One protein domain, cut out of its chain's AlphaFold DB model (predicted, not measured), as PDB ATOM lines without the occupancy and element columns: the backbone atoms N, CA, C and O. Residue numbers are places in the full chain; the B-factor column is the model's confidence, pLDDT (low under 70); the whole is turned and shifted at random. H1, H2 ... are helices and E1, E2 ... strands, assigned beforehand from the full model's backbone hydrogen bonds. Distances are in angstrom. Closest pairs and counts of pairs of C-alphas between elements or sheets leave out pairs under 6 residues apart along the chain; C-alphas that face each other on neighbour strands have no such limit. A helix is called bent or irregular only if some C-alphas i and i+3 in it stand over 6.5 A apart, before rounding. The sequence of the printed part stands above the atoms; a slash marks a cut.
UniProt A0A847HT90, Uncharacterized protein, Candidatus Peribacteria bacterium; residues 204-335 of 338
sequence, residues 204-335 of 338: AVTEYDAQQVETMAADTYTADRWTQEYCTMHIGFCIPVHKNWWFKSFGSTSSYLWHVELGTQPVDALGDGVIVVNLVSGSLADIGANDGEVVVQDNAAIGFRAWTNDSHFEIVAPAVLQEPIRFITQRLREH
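This is residues 204 to 335 of the 338 residues of an uncharacterized protein of Candidatus Peribacteria bacterium (UniProt A0A847HT90). A twisted wall of six antiparallel strands has one long helix, H3, lying along one of its faces over E8 and E7, and a two-stranded hairpin, E1 and E2, packs beside that helix near the E3 edge of the wall. The short helices H1 and H2 lie out near opposite ends of the strands, and the last printed residues pair with E2. The printed part has 132 residues with three named helices and eight named strands, in the order H1 E1 E2 E3 E4 E5 H2 E6 E7 E8 H3; across the large sheet the order is E3 E4 E5 E8 E7 E6. The class is mixed, helices and strands, and the whole is compact, with a radius of gyration of the C-alphas of 13.6 A and spans of 37 by 33 by 30 A.

Begin at the large sheet, where E3, residues 246 to 251, E4, residues 258 to 263, and E5, residues 275 to 281, form a meander, each strand the antiparallel neighbour of the one before. In the hairpin of E3 and E4, find N 248 and O 261 at 3.0 A; in that of E4 and E5, N 260 and O 277 at 2.9 A. Next to E5 comes E8, residues 311 to 318, antiparallel to it at 156 degrees, with N 278 and O 314 at 2.9 A. A second meander joins E6, residues 294 to 297, E7, residues 300 to 307, and E8; look for N 303 and O 315 at 2.8 A between E7 and E8, and N 295 and O 302 at 2.8 A between E6 and E7. E3 and E6 are the edge strands. H3, residues 319 to 331, is on one face of this sheet, in two layers, helix and sheet; its height over the sheet is 7.5 A, and on the local plane it runs along the strands, at 10 degrees to E8. The closest C-alphas of E7 and H3 are those of Ala 300 and Ala 319, 4.3 A apart. Now look at E1, residues 228 to 232, and E2, residues 237 to 241, a hairpin of antiparallel strands with N 230 and O 239 at 2.9 A. The closest C-alphas of E2 and H3, those of Pro 240 and Ile 328, are 6.1 A apart, while E1 and H3 are apart. H1, residues 210 to 217, only grazes the large sheet and touches H3 at its residues 320 to 321 alone, with C-alphas 217 and 321 closest at 6.0 A, a steep tilt of 49 degrees, the same way. H2, residues 284 to 287, only grazes the large sheet with its residues 284 to 285. Every O i to N i+4 pair of H1 is within hydrogen-bond range, against 7 of 9 in H3, and H2 is too short for such a pair.

Find C-alpha 210 at (98.735, 18.787, 124.861), where H1 begins; it is 10.3 A long. E1 measures 13.5 A, E2 13.0 A, E3 16.1 A, E4 17.4 A and E5 19.6 A. H2 is 5.4 A long and E6 9.8 A. E7 is 21.8 A long; E8 runs 23.3 A from C-alpha 311 at (129.748, 16.076, 125.816). H3 is 19.2 A long and ends at C-alpha 331 at (121.699, 26.557, 114.877); it is irregular, with C-alphas 320 and 323 7.9 A apart.

The two C-alphas farthest apart, those of Gln 211 and Asn 309, are 37.9 A apart. The printed part has no cut. The link from E4 to E5, 11 residues, is long. Residues 237 to 238 of E2 pair antiparallel with residues 333 to 334. The mean pLDDT of the printed part is 94.8, and residues 204 to 206 are under 70.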
ATOM      1  N   ALA A 204     111.347   9.927 131.076       51.41
ATOM      2  CA  ALA A 204     111.523  11.254 131.667       51.41
ATOM      3  C   ALA A 204     110.718  12.355 130.949       51.41
ATOM      4  O   ALA A 204     110.639  13.482 131.441       51.41
ATOM      5  N   VAL A 205     110.105  12.040 129.805       54.09
ATOM      6  CA  VAL A 205     109.189  12.936 129.112       54.09
ATOM      7  C   VAL A 205     107.887  13.014 129.908       54.09
ATOM      8  O   VAL A 205     107.061  12.099 129.892       54.09
ATOM      9  N   THR A 206     107.737  14.109 130.650       57.38
ATOM     10  CA  THR A 206     106.526  14.450 131.396       57.38
ATOM     11  C   THR A 206     105.299  14.426 130.484       57.38
ATOM     12  O   THR A 206     105.385  14.545 129.261       57.38
ATOM     13  N   GLU A 207     104.123  14.236 131.082       71.44
ATOM     14  CA  GLU A 207     102.848  14.388 130.385       71.44
ATOM     15  C   GLU A 207     102.742  15.845 129.908       71.44
ATOM     16  O   GLU A 207     102.344  16.728 130.663       71.44
ATOM     17  N   TYR A 208     103.193  16.111 128.679       77.38
ATOM     18  CA  TYR A 208     103.152  17.449 128.109       77.38
ATOM     19  C   TYR A 208     101.724  17.979 128.143       77.38
ATOM     20  O   TYR A 208     100.771  17.253 127.835       77.38
ATOM     21  N   ASP A 209     101.576  19.274 128.411       87.81
ATOM     22  CA  ASP A 209     100.307  19.938 128.162       87.81
ATOM     23  C   ASP A 209     100.023  19.890 126.652       87.81
ATOM     24  O   ASP A 209     100.609  20.627 125.853       87.81
ATOM     25  N   ALA A 210      99.115  18.997 126.252       92.19
ATOM     26  CA  ALA A 210      98.735  18.787 124.861       92.19
ATOM     27  C   ALA A 210      98.300  20.091 124.173       92.19
ATOM     28  O   ALA A 210      98.499  20.237 122.966       92.19
ATOM     29  N   GLN A 211      97.760  21.056 124.928       94.94
ATOM     30  CA  GLN A 211      97.399  22.366 124.397       94.94
ATOM     31  C   GLN A 211      98.634  23.190 124.016       94.94
ATOM     32  O   GLN A 211      98.629  23.849 122.972       94.94
ATOM     33  N   GLN A 212      99.699  23.153 124.822       96.31
ATOM     34  CA  GLN A 212     100.956  23.822 124.484       96.31
ATOM     35  C   GLN A 212     101.591  23.186 123.247       96.31
ATOM     36  O   GLN A 212     102.005  23.907 122.341       96.31
ATOM     37  N   VAL A 213     101.596  21.850 123.169       97.00
ATOM     38  CA  VAL A 213     102.114  21.112 122.006       97.00
ATOM     39  C   VAL A 213     101.353  21.482 120.734       97.00
ATOM     40  O   VAL A 213     101.979  21.782 119.722       97.00
ATOM     41  N   GLU A 214     100.017  21.499 120.772       97.12
ATOM     42  CA  GLU A 214      99.184  21.892 119.627       97.12
ATOM     43  C   GLU A 214      99.442  23.347 119.213       97.12
ATOM     44  O   GLU A 214      99.547  23.644 118.023       97.12
ATOM     45  N   THR A 215      99.599  24.245 120.189       97.62
ATOM     46  CA  THR A 215      99.892  25.663 119.934       97.62
ATOM     47  C   THR A 215     101.254  25.834 119.266       97.62
ATOM     48  O   THR A 215     101.342  26.513 118.246       97.62
ATOM     49  N   MET A 216     102.296  25.176 119.786       98.19
ATOM     50  CA  MET A 216     103.629  25.183 119.177       98.19
ATOM     51  C   MET A 216     103.588  24.577 117.780       98.19
ATOM     52  O   MET A 216     104.096  25.185 116.850       98.19
ATOM     53  N   ALA A 217     102.921  23.433 117.605       97.88
ATOM     54  CA  ALA A 217     102.804  22.754 116.317       97.88
ATOM     55  C   ALA A 217     102.104  23.606 115.241       97.88
ATOM     56  O   ALA A 217     102.337  23.392 114.052       97.88
ATOM     57  N   ALA A 218     101.257  24.555 115.647       98.00
ATOM     58  CA  ALA A 218     100.569  25.486 114.758       98.00
ATOM     59  C   ALA A 218     101.389  26.746 114.408       98.00
ATOM     60  O   ALA A 218     100.967  27.510 113.531       98.00
ATOM     61  N   ASP A 219     102.527  26.988 115.069       98.06
ATOM     62  CA  ASP A 219     103.420  28.103 114.745       98.06
ATOM     63  C   ASP A 219     104.119  27.899 113.383       98.06
ATOM     64  O   ASP A 219     104.159  26.816 112.801       98.06
ATOM     65  N   THR A 220     104.673  28.984 112.839       97.38
ATOM     66  CA  THR A 220     105.485  28.963 111.611       97.38
ATOM     67  C   THR A 220     106.968  28.978 111.969       97.38
ATOM     68  O   THR A 220     107.402  29.863 112.700       97.38
ATOM     69  N   TYR A 221     107.754  28.059 111.406       96.62
ATOM     70  CA  TYR A 221     109.164  27.860 111.775       96.62
ATOM     71  C   TYR A 221     110.179  28.497 110.815       96.62
ATOM     72  O   TYR A 221     111.343  28.091 110.775       96.62
ATOM     73  N   THR A 222     109.771  29.502 110.037       96.88
ATOM     74  CA  THR A 222     110.683  30.238 109.152       96.88
ATOM     75  C   THR A 222     111.743  30.994 109.957       96.88
ATOM     76  O   THR A 222     111.514  31.378 111.103       96.88
ATOM     77  N   ALA A 223     112.932  31.199 109.380       96.31
ATOM     78  CA  ALA A 223     114.087  31.737 110.108       96.31
ATOM     79  C   ALA A 223     113.833  33.114 110.758       96.31
ATOM     80  O   ALA A 223     114.329  33.364 111.850       96.31
ATOM     81  N   ASP A 224     112.995  33.960 110.153       97.50
ATOM     82  CA  ASP A 224     112.583  35.276 110.670       97.50
ATOM     83  C   ASP A 224     111.747  35.212 111.964       97.50
ATOM     84  O   ASP A 224     111.458  36.233 112.588       97.50
ATOM     85  N   ARG A 225     111.321  34.014 112.370       98.19
ATOM     86  CA  ARG A 225     110.520  33.790 113.575       98.19
ATOM     87  C   ARG A 225     111.366  33.452 114.799       98.19
ATOM     88  O   ARG A 225     110.846  33.505 115.912       98.19
ATOM     89  N   TRP A 226     112.649  33.157 114.612       98.00
ATOM     90  CA  TRP A 226     113.609  32.807 115.661       98.00
ATOM     91  C   TRP A 226     114.447  34.025 116.033       98.00
ATOM     92  O   TRP A 226     115.627  34.112 115.718       98.00
ATOM     93  N   THR A 227     113.789  35.018 116.630       97.38
ATOM     94  CA  THR A 227     114.379  36.342 116.884       97.38
ATOM     95  C   THR A 227     114.960  36.496 118.287       97.38
ATOM     96  O   THR A 227     115.389  37.588 118.643       97.38
ATOM     97  N   GLN A 228     114.889  35.455 119.113       98.00
ATOM     98  CA  GLN A 228     115.427  35.442 120.470       98.00
ATOM     99  C   GLN A 228     116.534  34.386 120.553       98.00
ATOM    100  O   GLN A 228     116.537  33.425 119.786       98.00
ATOM    101  N   GLU A 229     117.451  34.534 121.505       97.56
ATOM    102  CA  GLU A 229     118.467  33.527 121.813       97.56
ATOM    103  C   GLU A 229     118.631  33.412 123.332       97.56
ATOM    104  O   GLU A 229     118.608  34.412 124.053       97.56
ATOM    105  N   TYR A 230     118.811  32.188 123.823       97.31
ATOM    106  CA  TYR A 230     119.328  31.939 125.164       97.31
ATOM    107  C   TYR A 230     120.827  31.686 125.065       97.31
ATOM    108  O   TYR A 230     121.230  30.681 124.483       97.31
ATOM    109  N   CYS A 231     121.640  32.558 125.656       96.88
ATOM    110  CA  CYS A 231     123.088  32.389 125.729       96.88
ATOM    111  C   CYS A 231     123.546  32.214 127.178       96.88
ATOM    112  O   CYS A 231     123.052  32.883 128.088       96.88
ATOM    113  N   THR A 232     124.526  31.339 127.395       94.31
ATOM    114  CA  THR A 232     125.198  31.179 128.691       94.31
ATOM    115  C   THR A 232     126.700  31.352 128.531       94.31
ATOM    116  O   THR A 232     127.358  30.584 127.835       94.31
ATOM    117  N   MET A 233     127.259  32.347 129.223       88.69
ATOM    118  CA  MET A 233     128.705  32.592 129.233       88.69
ATOM    119  C   MET A 233     129.481  31.479 129.944       88.69
ATOM    120  O   MET A 233     130.642  31.246 129.634       88.69
ATOM    121  N   HIS A 234     128.862  30.796 130.916       82.69
ATOM    122  CA  HIS A 234     129.565  29.803 131.729       82.69
ATOM    123  C   HIS A 234     129.857  28.511 130.958       82.69
ATOM    124  O   HIS A 234     130.931  27.940 131.111       82.69
ATOM    125  N   ILE A 235     128.899  28.064 130.140       91.81
ATOM    126  CA  ILE A 235     129.044  26.856 129.312       91.81
ATOM    127  C   ILE A 235     129.471  27.209 127.880       91.81
ATOM    128  O   ILE A 235     130.023  26.370 127.177       91.81
ATOM    129  N   GLY A 236     129.253  28.458 127.459       93.69
ATOM    130  CA  GLY A 236     129.738  28.977 126.187       93.69
ATOM    131  C   GLY A 236     128.884  28.568 124.992       93.69
ATOM    132  O   GLY A 236     129.438  28.244 123.950       93.69
ATOM    133  N   PHE A 237     127.552  28.572 125.111       96.94
ATOM    134  CA  PHE A 237     126.658  28.280 123.984       96.94
ATOM    135  C   PHE A 237     125.480  29.248 123.889       96.94
ATOM    136  O   PHE A 237     125.094  29.873 124.881       96.94
ATOM    137  N   CYS A 238     124.887  29.306 122.698       98.06
ATOM    138  CA  CYS A 238     123.631  29.983 122.406       98.06
ATOM    139  C   CYS A 238     122.636  29.026 121.728       98.06
ATOM    140  O   CYS A 238     122.999  28.264 120.828       98.06
ATOM    141  N   ILE A 239     121.372  29.086 122.153       98.06
ATOM    142  CA  ILE A 239     120.246  28.334 121.586       98.06
ATOM    143  C   ILE A 239     119.259  29.337 120.980       98.06
ATOM    144  O   ILE A 239     118.828  30.246 121.697       98.06
ATOM    145  N   PRO A 240     118.843  29.183 119.710       98.38
ATOM    146  CA  PRO A 240     117.801  30.025 119.136       98.38
ATOM    147  C   PRO A 240     116.444  29.732 119.781       98.38
ATOM    148  O   PRO A 240     116.061  28.576 119.968       98.38
ATOM    149  N   VAL A 241     115.680  30.786 120.058       98.56
ATOM    150  CA  VAL A 241     114.334  30.703 120.627       98.56
ATOM    151  C   VAL A 241     113.334  31.401 119.710       98.56
ATOM    152  O   VAL A 241     113.532  32.526 119.240       98.56
ATOM    153  N   HIS A 242     112.238  30.706 119.423       98.56
ATOM    154  CA  HIS A 242     111.149  31.249 118.628       98.56
ATOM    155  C   HIS A 242     110.474  32.412 119.368       98.56
ATOM    156  O   HIS A 242     110.264  32.369 120.577       98.56
ATOM    157  N   LYS A 243     110.079  33.459 118.641       98.25
ATOM    158  CA  LYS A 243     109.669  34.727 119.256       98.25
ATOM    159  C   LYS A 243     108.391  34.673 120.099       98.25
ATOM    160  O   LYS A 243     108.149  35.592 120.873       98.25
ATOM    161  N   ASN A 244     107.565  33.647 119.899       98.12
ATOM    162  CA  ASN A 244     106.333  33.428 120.660       98.12
ATOM    163  C   ASN A 244     106.551  32.518 121.880       98.12
ATOM    164  O   ASN A 244     105.578  32.165 122.543       98.12
ATOM    165  N   TRP A 245     107.779  32.061 122.123       98.44
ATOM    166  CA  TRP A 245     108.069  31.075 123.155       98.44
ATOM    167  C   TRP A 245     108.812  31.711 124.321       98.44
ATOM    168  O   TRP A 245     109.555  32.681 124.168       98.44
ATOM    169  N   TRP A 246     108.584  31.133 125.489       98.38
ATOM    170  CA  TRP A 246     109.315  31.403 126.710       98.38
ATOM    171  C   TRP A 246     110.393  30.345 126.873       98.38
ATOM    172  O   TRP A 246     110.250  29.221 126.386       98.38
ATOM    173  N   PHE A 247     111.458  30.698 127.579       98.25
ATOM    174  CA  PHE A 247     112.512  29.766 127.936       98.25
ATOM    175  C   PHE A 247     112.985  30.027 129.362       98.25
ATOM    176  O   PHE A 247     112.969  31.166 129.837       98.25
ATOM    177  N   LYS A 248     113.442  28.971 130.033       97.56
ATOM    178  CA  LYS A 248     114.132  29.075 131.319       97.56
ATOM    179  C   LYS A 248     115.240  28.043 131.390       97.56
ATOM    180  O   LYS A 248     115.055  26.882 131.039       97.56
ATOM    181  N   SER A 249     116.400  28.492 131.853       96.62
ATOM    182  CA  SER A 249     117.491  27.599 132.218       96.62
ATOM    183  C   SER A 249     117.374  27.217 133.682       96.62
ATOM    184  O   SER A 249     117.125  28.070 134.539       96.62
ATOM    185  N   PHE A 250     117.598  25.940 133.951       94.25
ATOM    186  CA  PHE A 250     117.651  25.371 135.291       94.25
ATOM    187  C   PHE A 250     119.084  25.015 135.705       94.25
ATOM    188  O   PHE A 250     119.290  24.453 136.776       94.25
ATOM    189  N   GLY A 251     120.076  25.375 134.881       91.81
ATOM    190  CA  GLY A 251     121.478  25.058 135.129       91.81
ATOM    191  C   GLY A 251     121.746  23.554 135.082       91.81
ATOM    192  O   GLY A 251     121.093  22.816 134.345       91.81
ATOM    193  N   SER A 252     122.727  23.100 135.855       89.44
ATOM    194  CA  SER A 252     123.029  21.677 136.025       89.44
ATOM    195  C   SER A 252     121.963  20.962 136.861       89.44
ATOM    196  O   SER A 252     121.513  21.487 137.881       89.44
ATOM    197  N   THR A 253     121.623  19.730 136.484       87.00
ATOM    198  CA  THR A 253     120.695  18.855 137.222       87.00
ATOM    199  C   THR A 253     121.374  17.531 137.608       87.00
ATOM    200  O   THR A 253     122.563  17.346 137.362       87.00
ATOM    201  N   SER A 254     120.627  16.576 138.178       76.81
ATOM    202  CA  SER A 254     121.150  15.247 138.555       76.81
ATOM    203  C   SER A 254     121.556  14.395 137.375       76.81
ATOM    204  O   SER A 254     122.357  13.477 137.533       76.81
ATOM    205  N   SER A 255     120.952  14.669 136.226       84.25
ATOM    206  CA  SER A 255     121.054  13.832 135.038       84.25
ATOM    207  C   SER A 255     121.765  14.553 133.897       84.25
ATOM    208  O   SER A 255     122.240  13.902 132.975       84.25
ATOM    209  N   TYR A 256     121.860  15.885 133.965       92.56
ATOM    210  CA  TYR A 256     122.334  16.723 132.867       92.56
ATOM    211  C   TYR A 256     123.322  17.770 133.376       92.56
ATOM    212  O   TYR A 256     123.093  18.411 134.402       92.56
ATOM    213  N   LEU A 257     124.391  17.993 132.616       90.75
ATOM    214  CA  LEU A 257     125.369  19.053 132.868       90.75
ATOM    215  C   LEU A 257     124.731  20.442 132.755       90.75
ATOM    216  O   LEU A 257     125.132  21.370 133.455       90.75
ATOM    217  N   TRP A 258     123.726  20.577 131.889       95.88
ATOM    218  CA  TRP A 258     122.921  21.782 131.747       95.88
ATOM    219  C   TRP A 258     121.528  21.438 131.226       95.88
ATOM    220  O   TRP A 258     121.391  20.514 130.428       95.88
ATOM    221  N   HIS A 259     120.512  22.179 131.653       96.44
ATOM    222  CA  HIS A 259     119.119  21.923 131.308       96.44
ATOM    223  C   HIS A 259     118.371  23.230 131.031       96.44
ATOM    224  O   HIS A 259     118.392  24.164 131.840       96.44
ATOM    225  N   VAL A 260     117.709  23.296 129.880       97.94
ATOM    226  CA  VAL A 260     116.884  24.429 129.446       97.94
ATOM    227  C   VAL A 260     115.559  23.894 128.937       97.94
ATOM    228  O   VAL A 260     115.538  22.934 128.173       97.94
ATOM    229  N   GLU A 261     114.465  24.547 129.300       97.81
ATOM    230  CA  GLU A 261     113.147  24.216 128.769       97.81
ATOM    231  C   GLU A 261     112.537  25.407 128.032       97.81
ATOM    232  O   GLU A 261     112.772  26.568 128.390       97.81
ATOM    233  N   LEU A 262     111.759  25.112 126.990       98.38
ATOM    234  CA  LEU A 262     111.057  26.080 126.156       98.38
ATOM    235  C   LEU A 262     109.572  25.710 126.038       98.38
ATOM    236  O   LEU A 262     109.228  24.536 125.889       98.38
ATOM    237  N   GLY A 263     108.689  26.707 126.030       97.88
ATOM    238  CA  GLY A 263     107.238  26.502 125.941       97.88
ATOM    239  C   GLY A 263     106.475  27.717 125.413       97.88
ATOM    240  O   GLY A 263     107.046  28.780 125.177       97.88
ATOM    241  N   THR A 264     105.162  27.574 125.213       97.56
ATOM    242  CA  THR A 264     104.287  28.701 124.796       97.56
ATOM    243  C   THR A 264     103.777  29.524 125.972       97.56
ATOM    244  O   THR A 264     103.263  30.628 125.788       97.56
ATOM    245  N   GLN A 265     103.940  29.001 127.181       96.94
ATOM    246  CA  GLN A 265     103.631  29.661 128.440       96.94
ATOM    247  C   GLN A 265     104.929  29.911 129.222       96.94
ATOM    248  O   GLN A 265     105.941  29.278 128.911       96.94
ATOM    249  N   PRO A 266     104.930  30.827 130.209       97.75
ATOM    250  CA  PRO A 266     106.060  30.992 131.114       97.75
ATOM    251  C   PRO A 266     106.488  29.652 131.721       97.75
ATOM    252  O   PRO A 266     105.652  28.890 132.195       97.75
ATOM    253  N   VAL A 267     107.792  29.385 131.680       96.75
ATOM    254  CA  VAL A 267     108.409  28.191 132.260       96.75
ATOM    255  C   VAL A 267     108.886  28.573 133.657       96.75
ATOM    256  O   VAL A 267     109.845  29.338 133.784       96.75
ATOM    257  N   ASP A 268     108.225  28.091 134.707       93.19
ATOM    258  CA  ASP A 268     108.514  28.493 136.088       93.19
ATOM    259  C   ASP A 268     109.227  27.387 136.877       93.19
ATOM    260  O   ASP A 268     110.133  27.686 137.669       93.19
ATOM    261  N   ALA A 269     108.881  26.131 136.621       92.25
ATOM    262  CA  ALA A 269     109.413  24.927 137.241       92.25
ATOM    263  C   ALA A 269     109.909  23.915 136.192       92.25
ATOM    264  O   ALA A 269     109.580  24.003 135.014       92.25
ATOM    265  N   LEU A 270     110.729  22.960 136.646       91.06
ATOM    266  CA  LEU A 270     111.150  21.823 135.826       91.06
ATOM    267  C   LEU A 270     109.921  21.020 135.383       91.06
ATOM    268  O   LEU A 270     109.095  20.647 136.221       91.06
ATOM    269  N   GLY A 271     109.852  20.713 134.094       91.06
ATOM    270  CA  GLY A 271     108.773  19.986 133.439       91.06
ATOM    271  C   GLY A 271     107.657  20.867 132.874       91.06
ATOM    272  O   GLY A 271     106.707  20.310 132.321       91.06
ATOM    273  N   ASP A 272     107.745  22.195 133.000       94.69
ATOM    274  CA  ASP A 272     106.741  23.119 132.454       94.69
ATOM    275  C   ASP A 272     106.887  23.292 130.932       94.69
ATOM    276  O   ASP A 272     105.901  23.568 130.234       94.69
ATOM    277  N   GLY A 273     108.110  23.170 130.407       95.94
ATOM    278  CA  GLY A 273     108.379  23.331 128.983       95.94
ATOM    279  C   GLY A 273     108.114  22.074 128.153       95.94
ATOM    280  O   GLY A 273     108.150  20.938 128.616       95.94
ATOM    281  N   VAL A 274     107.850  22.299 126.867       97.06
ATOM    282  CA  VAL A 274     107.542  21.254 125.881       97.06
ATOM    283  C   VAL A 274     108.792  20.786 125.139       97.06
ATOM    284  O   VAL A 274     108.917  19.603 124.823       97.06
ATOM    285  N   ILE A 275     109.704  21.711 124.830       97.81
ATOM    286  CA  ILE A 275     111.011  21.382 124.257       97.81
ATOM    287  C   ILE A 275     112.034  21.452 125.380       97.81
ATOM    288  O   ILE A 275     112.122  22.465 126.074       97.81
ATOM    289  N   VAL A 276     112.828  20.400 125.517       97.81
ATOM    290  CA  VAL A 276     113.902  20.294 126.500       97.81
ATOM    291  C   VAL A 276     115.238  20.267 125.770       97.81
ATOM    292  O   VAL A 276     115.392  19.545 124.788       97.81
ATOM    293  N   VAL A 277     116.209  21.039 126.250       98.19
ATOM    294  CA  VAL A 277     117.595  21.022 125.775       98.19
ATOM    295  C   VAL A 277     118.506  20.626 126.927       98.19
ATOM    296  O   VAL A 277     118.673  21.379 127.888       98.19
ATOM    297  N   ASN A 278     119.102  19.444 126.809       97.94
ATOM    298  CA  ASN A 278     120.006  18.867 127.794       97.94
ATOM    299  C   ASN A 278     121.429  18.869 127.255       97.94
ATOM    300  O   ASN A 278     121.651  18.408 126.143       97.94
ATOM    301  N   LEU A 279     122.392  19.322 128.052       97.12
ATOM    302  CA  LEU A 279     123.804  19.009 127.844       97.12
ATOM    303  C   LEU A 279     124.146  17.762 128.660       97.12
ATOM    304  O   LEU A 279     123.972  17.751 129.882       97.12
ATOM    305  N   VAL A 280     124.644  16.728 127.997       96.44
ATOM    306  CA  VAL A 280     124.907  15.400 128.560       96.44
ATOM    307  C   VAL A 280     126.391  15.072 128.420       96.44
ATOM    308  O   VAL A 280     127.032  15.453 127.443       96.44
ATOM    309  N   SER A 281     126.963  14.384 129.409       93.50
ATOM    310  CA  SER A 281     128.328  13.848 129.321       93.50
ATOM    311  C   SER A 281     128.394  12.610 128.420       93.50
ATOM    312  O   SER A 281     127.496  11.772 128.471       93.50
ATOM    313  N   GLY A 282     129.499  12.444 127.700       92.50
ATOM    314  CA  GLY A 282     129.765  11.370 126.741       92.50
ATOM    315  C   GLY A 282     129.763  11.864 125.291       92.50
ATOM    316  O   GLY A 282     129.160  12.895 124.971       92.50
ATOM    317  N   SER A 283     130.413  11.118 124.395       95.44
ATOM    318  CA  SER A 283     130.411  11.429 122.962       95.44
ATOM    319  C   SER A 283     129.133  10.946 122.273       95.44
ATOM    320  O   SER A 283     128.521   9.954 122.669       95.44
ATOM    321  N   LEU A 284     128.780  11.572 121.144       96.88
ATOM    322  CA  LEU A 284     127.731  11.041 120.263       96.88
ATOM    323  C   LEU A 284     128.063   9.640 119.722       96.88
ATOM    324  O   LEU A 284     127.163   8.837 119.481       96.88
ATOM    325  N   ALA A 285     129.353   9.325 119.562       96.31
ATOM    326  CA  ALA A 285     129.789   8.017 119.087       96.31
ATOM    327  C   ALA A 285     129.434   6.898 120.080       96.31
ATOM    328  O   ALA A 285     129.102   5.796 119.645       96.31
ATOM    329  N   ASP A 286     129.447   7.185 121.386       93.56
ATOM    330  CA  ASP A 286     129.114   6.209 122.431       93.56
ATOM    331  C   ASP A 286     127.634   5.813 122.413       93.56
ATOM    332  O   ASP A 286     127.296   4.675 122.742       93.56
ATOM    333  N   ILE A 287     126.758   6.728 121.987       95.00
ATOM    334  CA  ILE A 287     125.313   6.487 121.852       95.00
ATOM    335  C   ILE A 287     124.892   6.115 120.422       95.00
ATOM    336  O   ILE A 287     123.716   5.846 120.176       95.00
ATOM    337  N   GLY A 288     125.843   6.069 119.482       96.69
ATOM    338  CA  GLY A 288     125.595   5.720 118.082       96.69
ATOM    339  C   GLY A 288     124.858   6.795 117.276       96.69
ATOM    340  O   GLY A 288     124.217   6.456 116.283       96.69
ATOM    341  N   ALA A 289     124.940   8.063 117.685       97.38
ATOM    342  CA  ALA A 289     124.323   9.198 117.000       97.38
ATOM    343  C   ALA A 289     125.353  10.016 116.198       97.38
ATOM    344  O   ALA A 289     126.559   9.971 116.463       97.38
ATOM    345  N   ASN A 290     124.884  10.791 115.221       98.19
ATOM    346  CA  ASN A 290     125.706  11.703 114.424       98.19
ATOM    347  C   ASN A 290     125.454  13.171 114.797       98.19
ATOM    348  O   ASN A 290     124.364  13.553 115.223       98.19
ATOM    349  N   ASP A 291     126.462  14.021 114.595       98.31
ATOM    350  CA  ASP A 291     126.320  15.461 114.823       98.31
ATOM    351  C   ASP A 291     125.283  16.081 113.872       98.31
ATOM    352  O   ASP A 291     125.335  15.885 112.655       98.31
ATOM    353  N   GLY A 292     124.333  16.832 114.431       98.06
ATOM    354  CA  GLY A 292     123.237  17.452 113.689       98.06
ATOM    355  C   GLY A 292     122.083  16.503 113.348       98.06
ATOM    356  O   GLY A 292     121.147  16.911 112.652       98.06
ATOM    357  N   GLU A 293     122.141  15.247 113.797       98.38
ATOM    358  CA  GLU A 293     121.111  14.249 113.533       98.38
ATOM    359  C   GLU A 293     119.813  14.569 114.280       98.38
ATOM    360  O   GLU A 293     119.824  15.040 115.412       98.38
ATOM    361  N   VAL A 294     118.672  14.295 113.641       98.44
ATOM    362  CA  VAL A 294     117.359  14.351 114.292       98.44
ATOM    363  C   VAL A 294     116.645  13.036 114.059       98.44
ATOM    364  O   VAL A 294     116.231  12.744 112.932       98.44
ATOM    365  N   VAL A 295     116.459  12.276 115.130       97.88
ATOM    366  CA  VAL A 295     115.797  10.974 115.105       97.88
ATOM    367  C   VAL A 295     114.387  11.120 115.662       97.88
ATOM    368  O   VAL A 295     114.156  11.841 116.629       97.88
ATOM    369  N   VAL A 296     113.421  10.450 115.037       97.69
ATOM    370  CA  VAL A 296     112.061  10.330 115.571       97.69
ATOM    371  C   VAL A 296     111.879   8.896 116.039       97.69
ATOM    372  O   VAL A 296     111.944   7.977 115.221       97.69
ATOM    373  N   GLN A 297     111.670   8.710 117.338       95.06
ATOM    374  CA  GLN A 297     111.450   7.404 117.955       95.06
ATOM    375  C   GLN A 297     110.191   7.470 118.814       95.06
ATOM    376  O   GLN A 297     109.973   8.429 119.554       95.06
ATOM    377  N   ASP A 298     109.330   6.468 118.653       90.56
ATOM    378  CA  ASP A 298     108.007   6.389 119.271       90.56
ATOM    379  C   ASP A 298     107.135   7.627 119.012       90.56
ATOM    380  O   ASP A 298     106.487   7.739 117.969       90.56
ATOM    381  N   ASN A 299     107.112   8.557 119.965       93.62
ATOM    382  CA  ASN A 299     106.338   9.794 119.923       93.62
ATOM    383  C   ASN A 299     107.195  11.028 120.250       93.62
ATOM    384  O   ASN A 299     106.648  12.093 120.538       93.62
ATOM    385  N   ALA A 300     108.520  10.897 120.197       96.31
ATOM    386  CA  ALA A 300     109.467  11.970 120.453       96.31
ATOM    387  C   ALA A 300     110.367  12.217 119.233       96.31
ATOM    388  O   ALA A 300     110.724  11.295 118.497       96.31
ATOM    389  N   ALA A 301     110.723  13.479 119.017       97.50
ATOM    390  CA  ALA A 301     111.814  13.893 118.151       97.50
ATOM    391  C   ALA A 301     112.999  14.291 119.034       97.50
ATOM    392  O   ALA A 301     112.831  15.077 119.968       97.50
ATOM    393  N   ILE A 302     114.175  13.752 118.724       98.31
ATOM    394  CA  ILE A 302     115.417  13.978 119.461       98.31
ATOM    395  C   ILE A 302     116.459  14.502 118.481       98.31
ATOM    396  O   ILE A 302     116.772  13.841 117.491       98.31
ATOM    397  N   GLY A 303     116.956  15.707 118.731       98.38
ATOM    398  CA  GLY A 303     118.066  16.316 118.011       98.38
ATOM    399  C   GLY A 303     119.375  16.146 118.768       98.38
ATOM    400  O   GLY A 303     119.422  16.421 119.965       98.38
ATOM    401  N   PHE A 304     120.429  15.725 118.075       98.50
ATOM    402  CA  PHE A 304     121.753  15.487 118.638       98.50
ATOM    403  C   PHE A 304     122.764  16.497 118.106       98.50
ATOM    404  O   PHE A 304     122.856  16.730 116.896       98.50
ATOM    405  N   ARG A 305     123.557  17.088 119.002       98.31
ATOM    406  CA  ARG A 305     124.651  17.993 118.626       98.31
ATOM    407  C   ARG A 305     125.899  17.699 119.441       98.31
ATOM    408  O   ARG A 305     125.851  17.746 120.664       98.31
ATOM    409  N   ALA A 306     127.013  17.420 118.777       98.06
ATOM    410  CA  ALA A 306     128.293  17.221 119.438       98.06
ATOM    411  C   ALA A 306     128.728  18.515 120.129       98.06
ATOM    412  O   ALA A 306     128.513  19.614 119.611       98.06
ATOM    413  N   TRP A 307     129.361  18.374 121.287       97.25
ATOM    414  CA  TRP A 307     129.891  19.490 122.050       97.25
ATOM    415  C   TRP A 307     131.305  19.209 122.569       97.25
ATOM    416  O   TRP A 307     131.887  18.145 122.349       97.25
ATOM    417  N   THR A 308     131.909  20.210 123.205       93.56
ATOM    418  CA  THR A 308     133.286  20.140 123.710       93.56
ATOM    419  C   THR A 308     133.411  19.206 124.919       93.56
ATOM    420  O   THR A 308     132.419  18.839 125.540       93.56
ATOM    421  N   ASN A 309     134.643  18.830 125.282       90.19
ATOM    422  CA  ASN A 309     134.944  18.031 126.482       90.19
ATOM    423  C   ASN A 309     134.165  16.713 126.585       90.19
ATOM    424  O   ASN A 309     133.718  16.353 127.669       90.19
ATOM    425  N   ASP A 310     134.018  16.012 125.460       92.19
ATOM    426  CA  ASP A 310     133.316  14.728 125.413       92.19
ATOM    427  C   ASP A 310     131.882  14.839 125.953       92.19
ATOM    428  O   ASP A 310     131.463  14.098 126.833       92.19
ATOM    429  N   SER A 311     131.152  15.847 125.479       95.81
ATOM    430  CA  SER A 311     129.748  16.076 125.816       95.81
ATOM    431  C   SER A 311     128.928  16.298 124.548       95.81
ATOM    432  O   SER A 311     129.472  16.503 123.459       95.81
ATOM    433  N   HIS A 312     127.608  16.242 124.669       98.06
ATOM    434  CA  HIS A 312     126.698  16.497 123.561       98.06
ATOM    435  C   HIS A 312     125.367  17.061 124.052       98.06
ATOM    436  O   HIS A 312     124.990  16.889 125.211       98.06
ATOM    437  N   PHE A 313     124.649  17.738 123.162       98.44
ATOM    438  CA  PHE A 313     123.278  18.146 123.407       98.44
ATOM    439  C   PHE A 313     122.284  17.102 122.920       98.44
ATOM    440  O   PHE A 313     122.410  16.594 121.803       98.44
ATOM    441  N   GLU A 314     121.255  16.889 123.732       98.12
ATOM    442  CA  GLU A 314     120.016  16.213 123.371       98.12
ATOM    443  C   GLU A 314     118.869  17.226 123.429       98.12
ATOM    444  O   GLU A 314     118.611  17.849 124.463       98.12
ATOM    445  N   ILE A 315     118.188  17.417 122.303       98.44
ATOM    446  CA  ILE A 315     117.087  18.369 122.146       98.44
ATOM    447  C   ILE A 315     115.811  17.561 121.916       98.44
ATOM    448  O   ILE A 315     115.616  17.012 120.832       98.44
ATOM    449  N   VAL A 316     114.953  17.464 122.929       97.62
ATOM    450  CA  VAL A 316     113.835  16.510 122.980       97.62
ATOM    451  C   VAL A 316     112.495  17.237 122.981       97.62
ATOM    452  O   VAL A 316     112.306  18.204 123.718       97.62
ATOM    453  N   ALA A 317     111.543  16.756 122.179       97.38
ATOM    454  CA  ALA A 317     110.145  17.197 122.199       97.38
ATOM    455  C   ALA A 317     109.210  16.141 121.587       97.38
ATOM    456  O   ALA A 317     109.694  15.176 120.990       97.38
ATOM    457  N   PRO A 318     107.873  16.314 121.642       97.38
ATOM    458  CA  PRO A 318     106.946  15.485 120.878       97.38
ATOM    459  C   PRO A 318     107.296  15.416 119.388       97.38
ATOM    460  O   PRO A 318     107.694  16.413 118.788       97.38
ATOM    461  N   ALA A 319     107.052  14.268 118.753       97.31
ATOM    462  CA  ALA A 319     107.378  14.029 117.344       97.31
ATOM    463  C   ALA A 319     106.751  15.056 116.379       97.31
ATOM    464  O   ALA A 319     107.335  15.381 115.346       97.31
ATOM    465  N   VAL A 320     105.584  15.615 116.722       97.56
ATOM    466  CA  VAL A 320     104.927  16.683 115.941       97.56
ATOM    467  C   VAL A 320     105.736  17.984 115.880       97.56
ATOM    468  O   VAL A 320     105.511  18.795 114.987       97.56
ATOM    469  N   LEU A 321     106.704  18.165 116.782       98.06
ATOM    470  CA  LEU A 321     107.633  19.290 116.831       98.06
ATOM    471  C   LEU A 321     108.997  18.954 116.196       98.06
ATOM    472  O   LEU A 321     109.986  19.622 116.468       98.06
ATOM    473  N   GLN A 322     109.093  17.953 115.314       98.31
ATOM    474  CA  GLN A 322     110.368  17.599 114.669       98.31
ATOM    475  C   GLN A 322     111.040  18.780 113.935       98.31
ATOM    476  O   GLN A 322     112.266  18.893 113.933       98.31
ATOM    477  N   GLU A 323     110.261  19.650 113.289       98.31
ATOM    478  CA  GLU A 323     110.793  20.791 112.534       98.31
ATOM    479  C   GLU A 323     111.532  21.813 113.419       98.31
ATOM    480  O   GLU A 323     112.699  22.094 113.125       98.31
ATOM    481  N   PRO A 324     110.953  22.322 114.526       98.38
ATOM    482  CA  PRO A 324     111.696  23.188 115.433       98.38
ATOM    483  C   PRO A 324     112.876  22.481 116.110       98.38
ATOM    484  O   PRO A 324     113.914  23.116 116.286       98.38
ATOM    485  N   ILE A 325     112.791  21.178 116.406       98.50
ATOM    486  CA  ILE A 325     113.943  20.416 116.928       98.50
ATOM    487  C   ILE A 325     115.100  20.433 115.935       98.50
ATOM    488  O   ILE A 325     116.231  20.754 116.301       98.50
ATOM    489  N   ARG A 326     114.821  20.185 114.653       98.56
ATOM    490  CA  ARG A 326     115.828  20.292 113.591       98.56
ATOM    491  C   ARG A 326     116.413  21.694 113.493       98.56
ATOM    492  O   ARG A 326     117.627  21.825 113.352       98.56
ATOM    493  N   PHE A 327     115.580  22.726 113.591       98.44
ATOM    494  CA  PHE A 327     116.041  24.111 113.542       98.44
ATOM    495  C   PHE A 327     117.012  24.430 114.686       98.44
ATOM    496  O   PHE A 327     118.098  24.954 114.429       98.44
ATOM    497  N   ILE A 328     116.640  24.090 115.924       98.50
ATOM    498  CA  ILE A 328     117.465  24.320 117.116       98.50
ATOM    499  C   ILE A 328     118.779  23.548 117.001       98.50
ATOM    500  O   ILE A 328     119.845  24.136 117.141       98.50
ATOM    501  N   THR A 329     118.718  22.262 116.649       98.62
ATOM    502  CA  THR A 329     119.901  21.391 116.519       98.62
ATOM    503  C   THR A 329     120.918  21.947 115.518       98.62
ATOM    504  O   THR A 329     122.124  21.923 115.751       98.62
ATOM    505  N   GLN A 330     120.451  22.496 114.396       98.31
ATOM    506  CA  GLN A 330     121.337  23.028 113.357       98.31
ATOM    507  C   GLN A 330     121.968  24.374 113.723       98.31
ATOM    508  O   GLN A 330     123.063  24.670 113.240       98.31
ATOM    509  N   ARG A 331     121.294  25.181 114.549       98.19
ATOM    510  CA  ARG A 331     121.699  26.557 114.877       98.19
ATOM    511  C   ARG A 331     122.188  26.761 116.309       98.19
ATOM    512  O   ARG A 331     122.599  27.870 116.632       98.19
ATOM    513  N   LEU A 332     122.186  25.721 117.138       98.00
ATOM    514  CA  LEU A 332     122.938  25.723 118.387       98.00
ATOM    515  C   LEU A 332     124.414  25.979 118.057       98.00
ATOM    516  O   LEU A 332     124.997  25.291 117.212       98.00
ATOM    517  N   ARG A 333     124.991  26.996 118.694       97.38
ATOM    518  CA  ARG A 333     126.345  27.485 118.408       97.38
ATOM    519  C   ARG A 333     127.102  27.828 119.682       97.38
ATOM    520  O   ARG A 333     126.493  28.036 120.730       97.38
ATOM    521  N   GLU A 334     128.424  27.895 119.571       96.56
ATOM    522  CA  GLU A 334     129.280  28.449 120.621       96.56
ATOM    523  C   GLU A 334     128.947  29.927 120.850       96.56
ATOM    524  O   GLU A 334     128.503  30.638 119.948       96.56
ATOM    525  N   HIS A 335     129.085  30.365 122.097       94.38
ATOM    526  CA  HIS A 335     128.937  31.763 122.461       94.38
ATOM    527  C   HIS A 335     130.261  32.482 122.189       94.38
ATOM    528  O   HIS A 335     131.269  32.171 122.820       94.38
TER     529      HIS A 335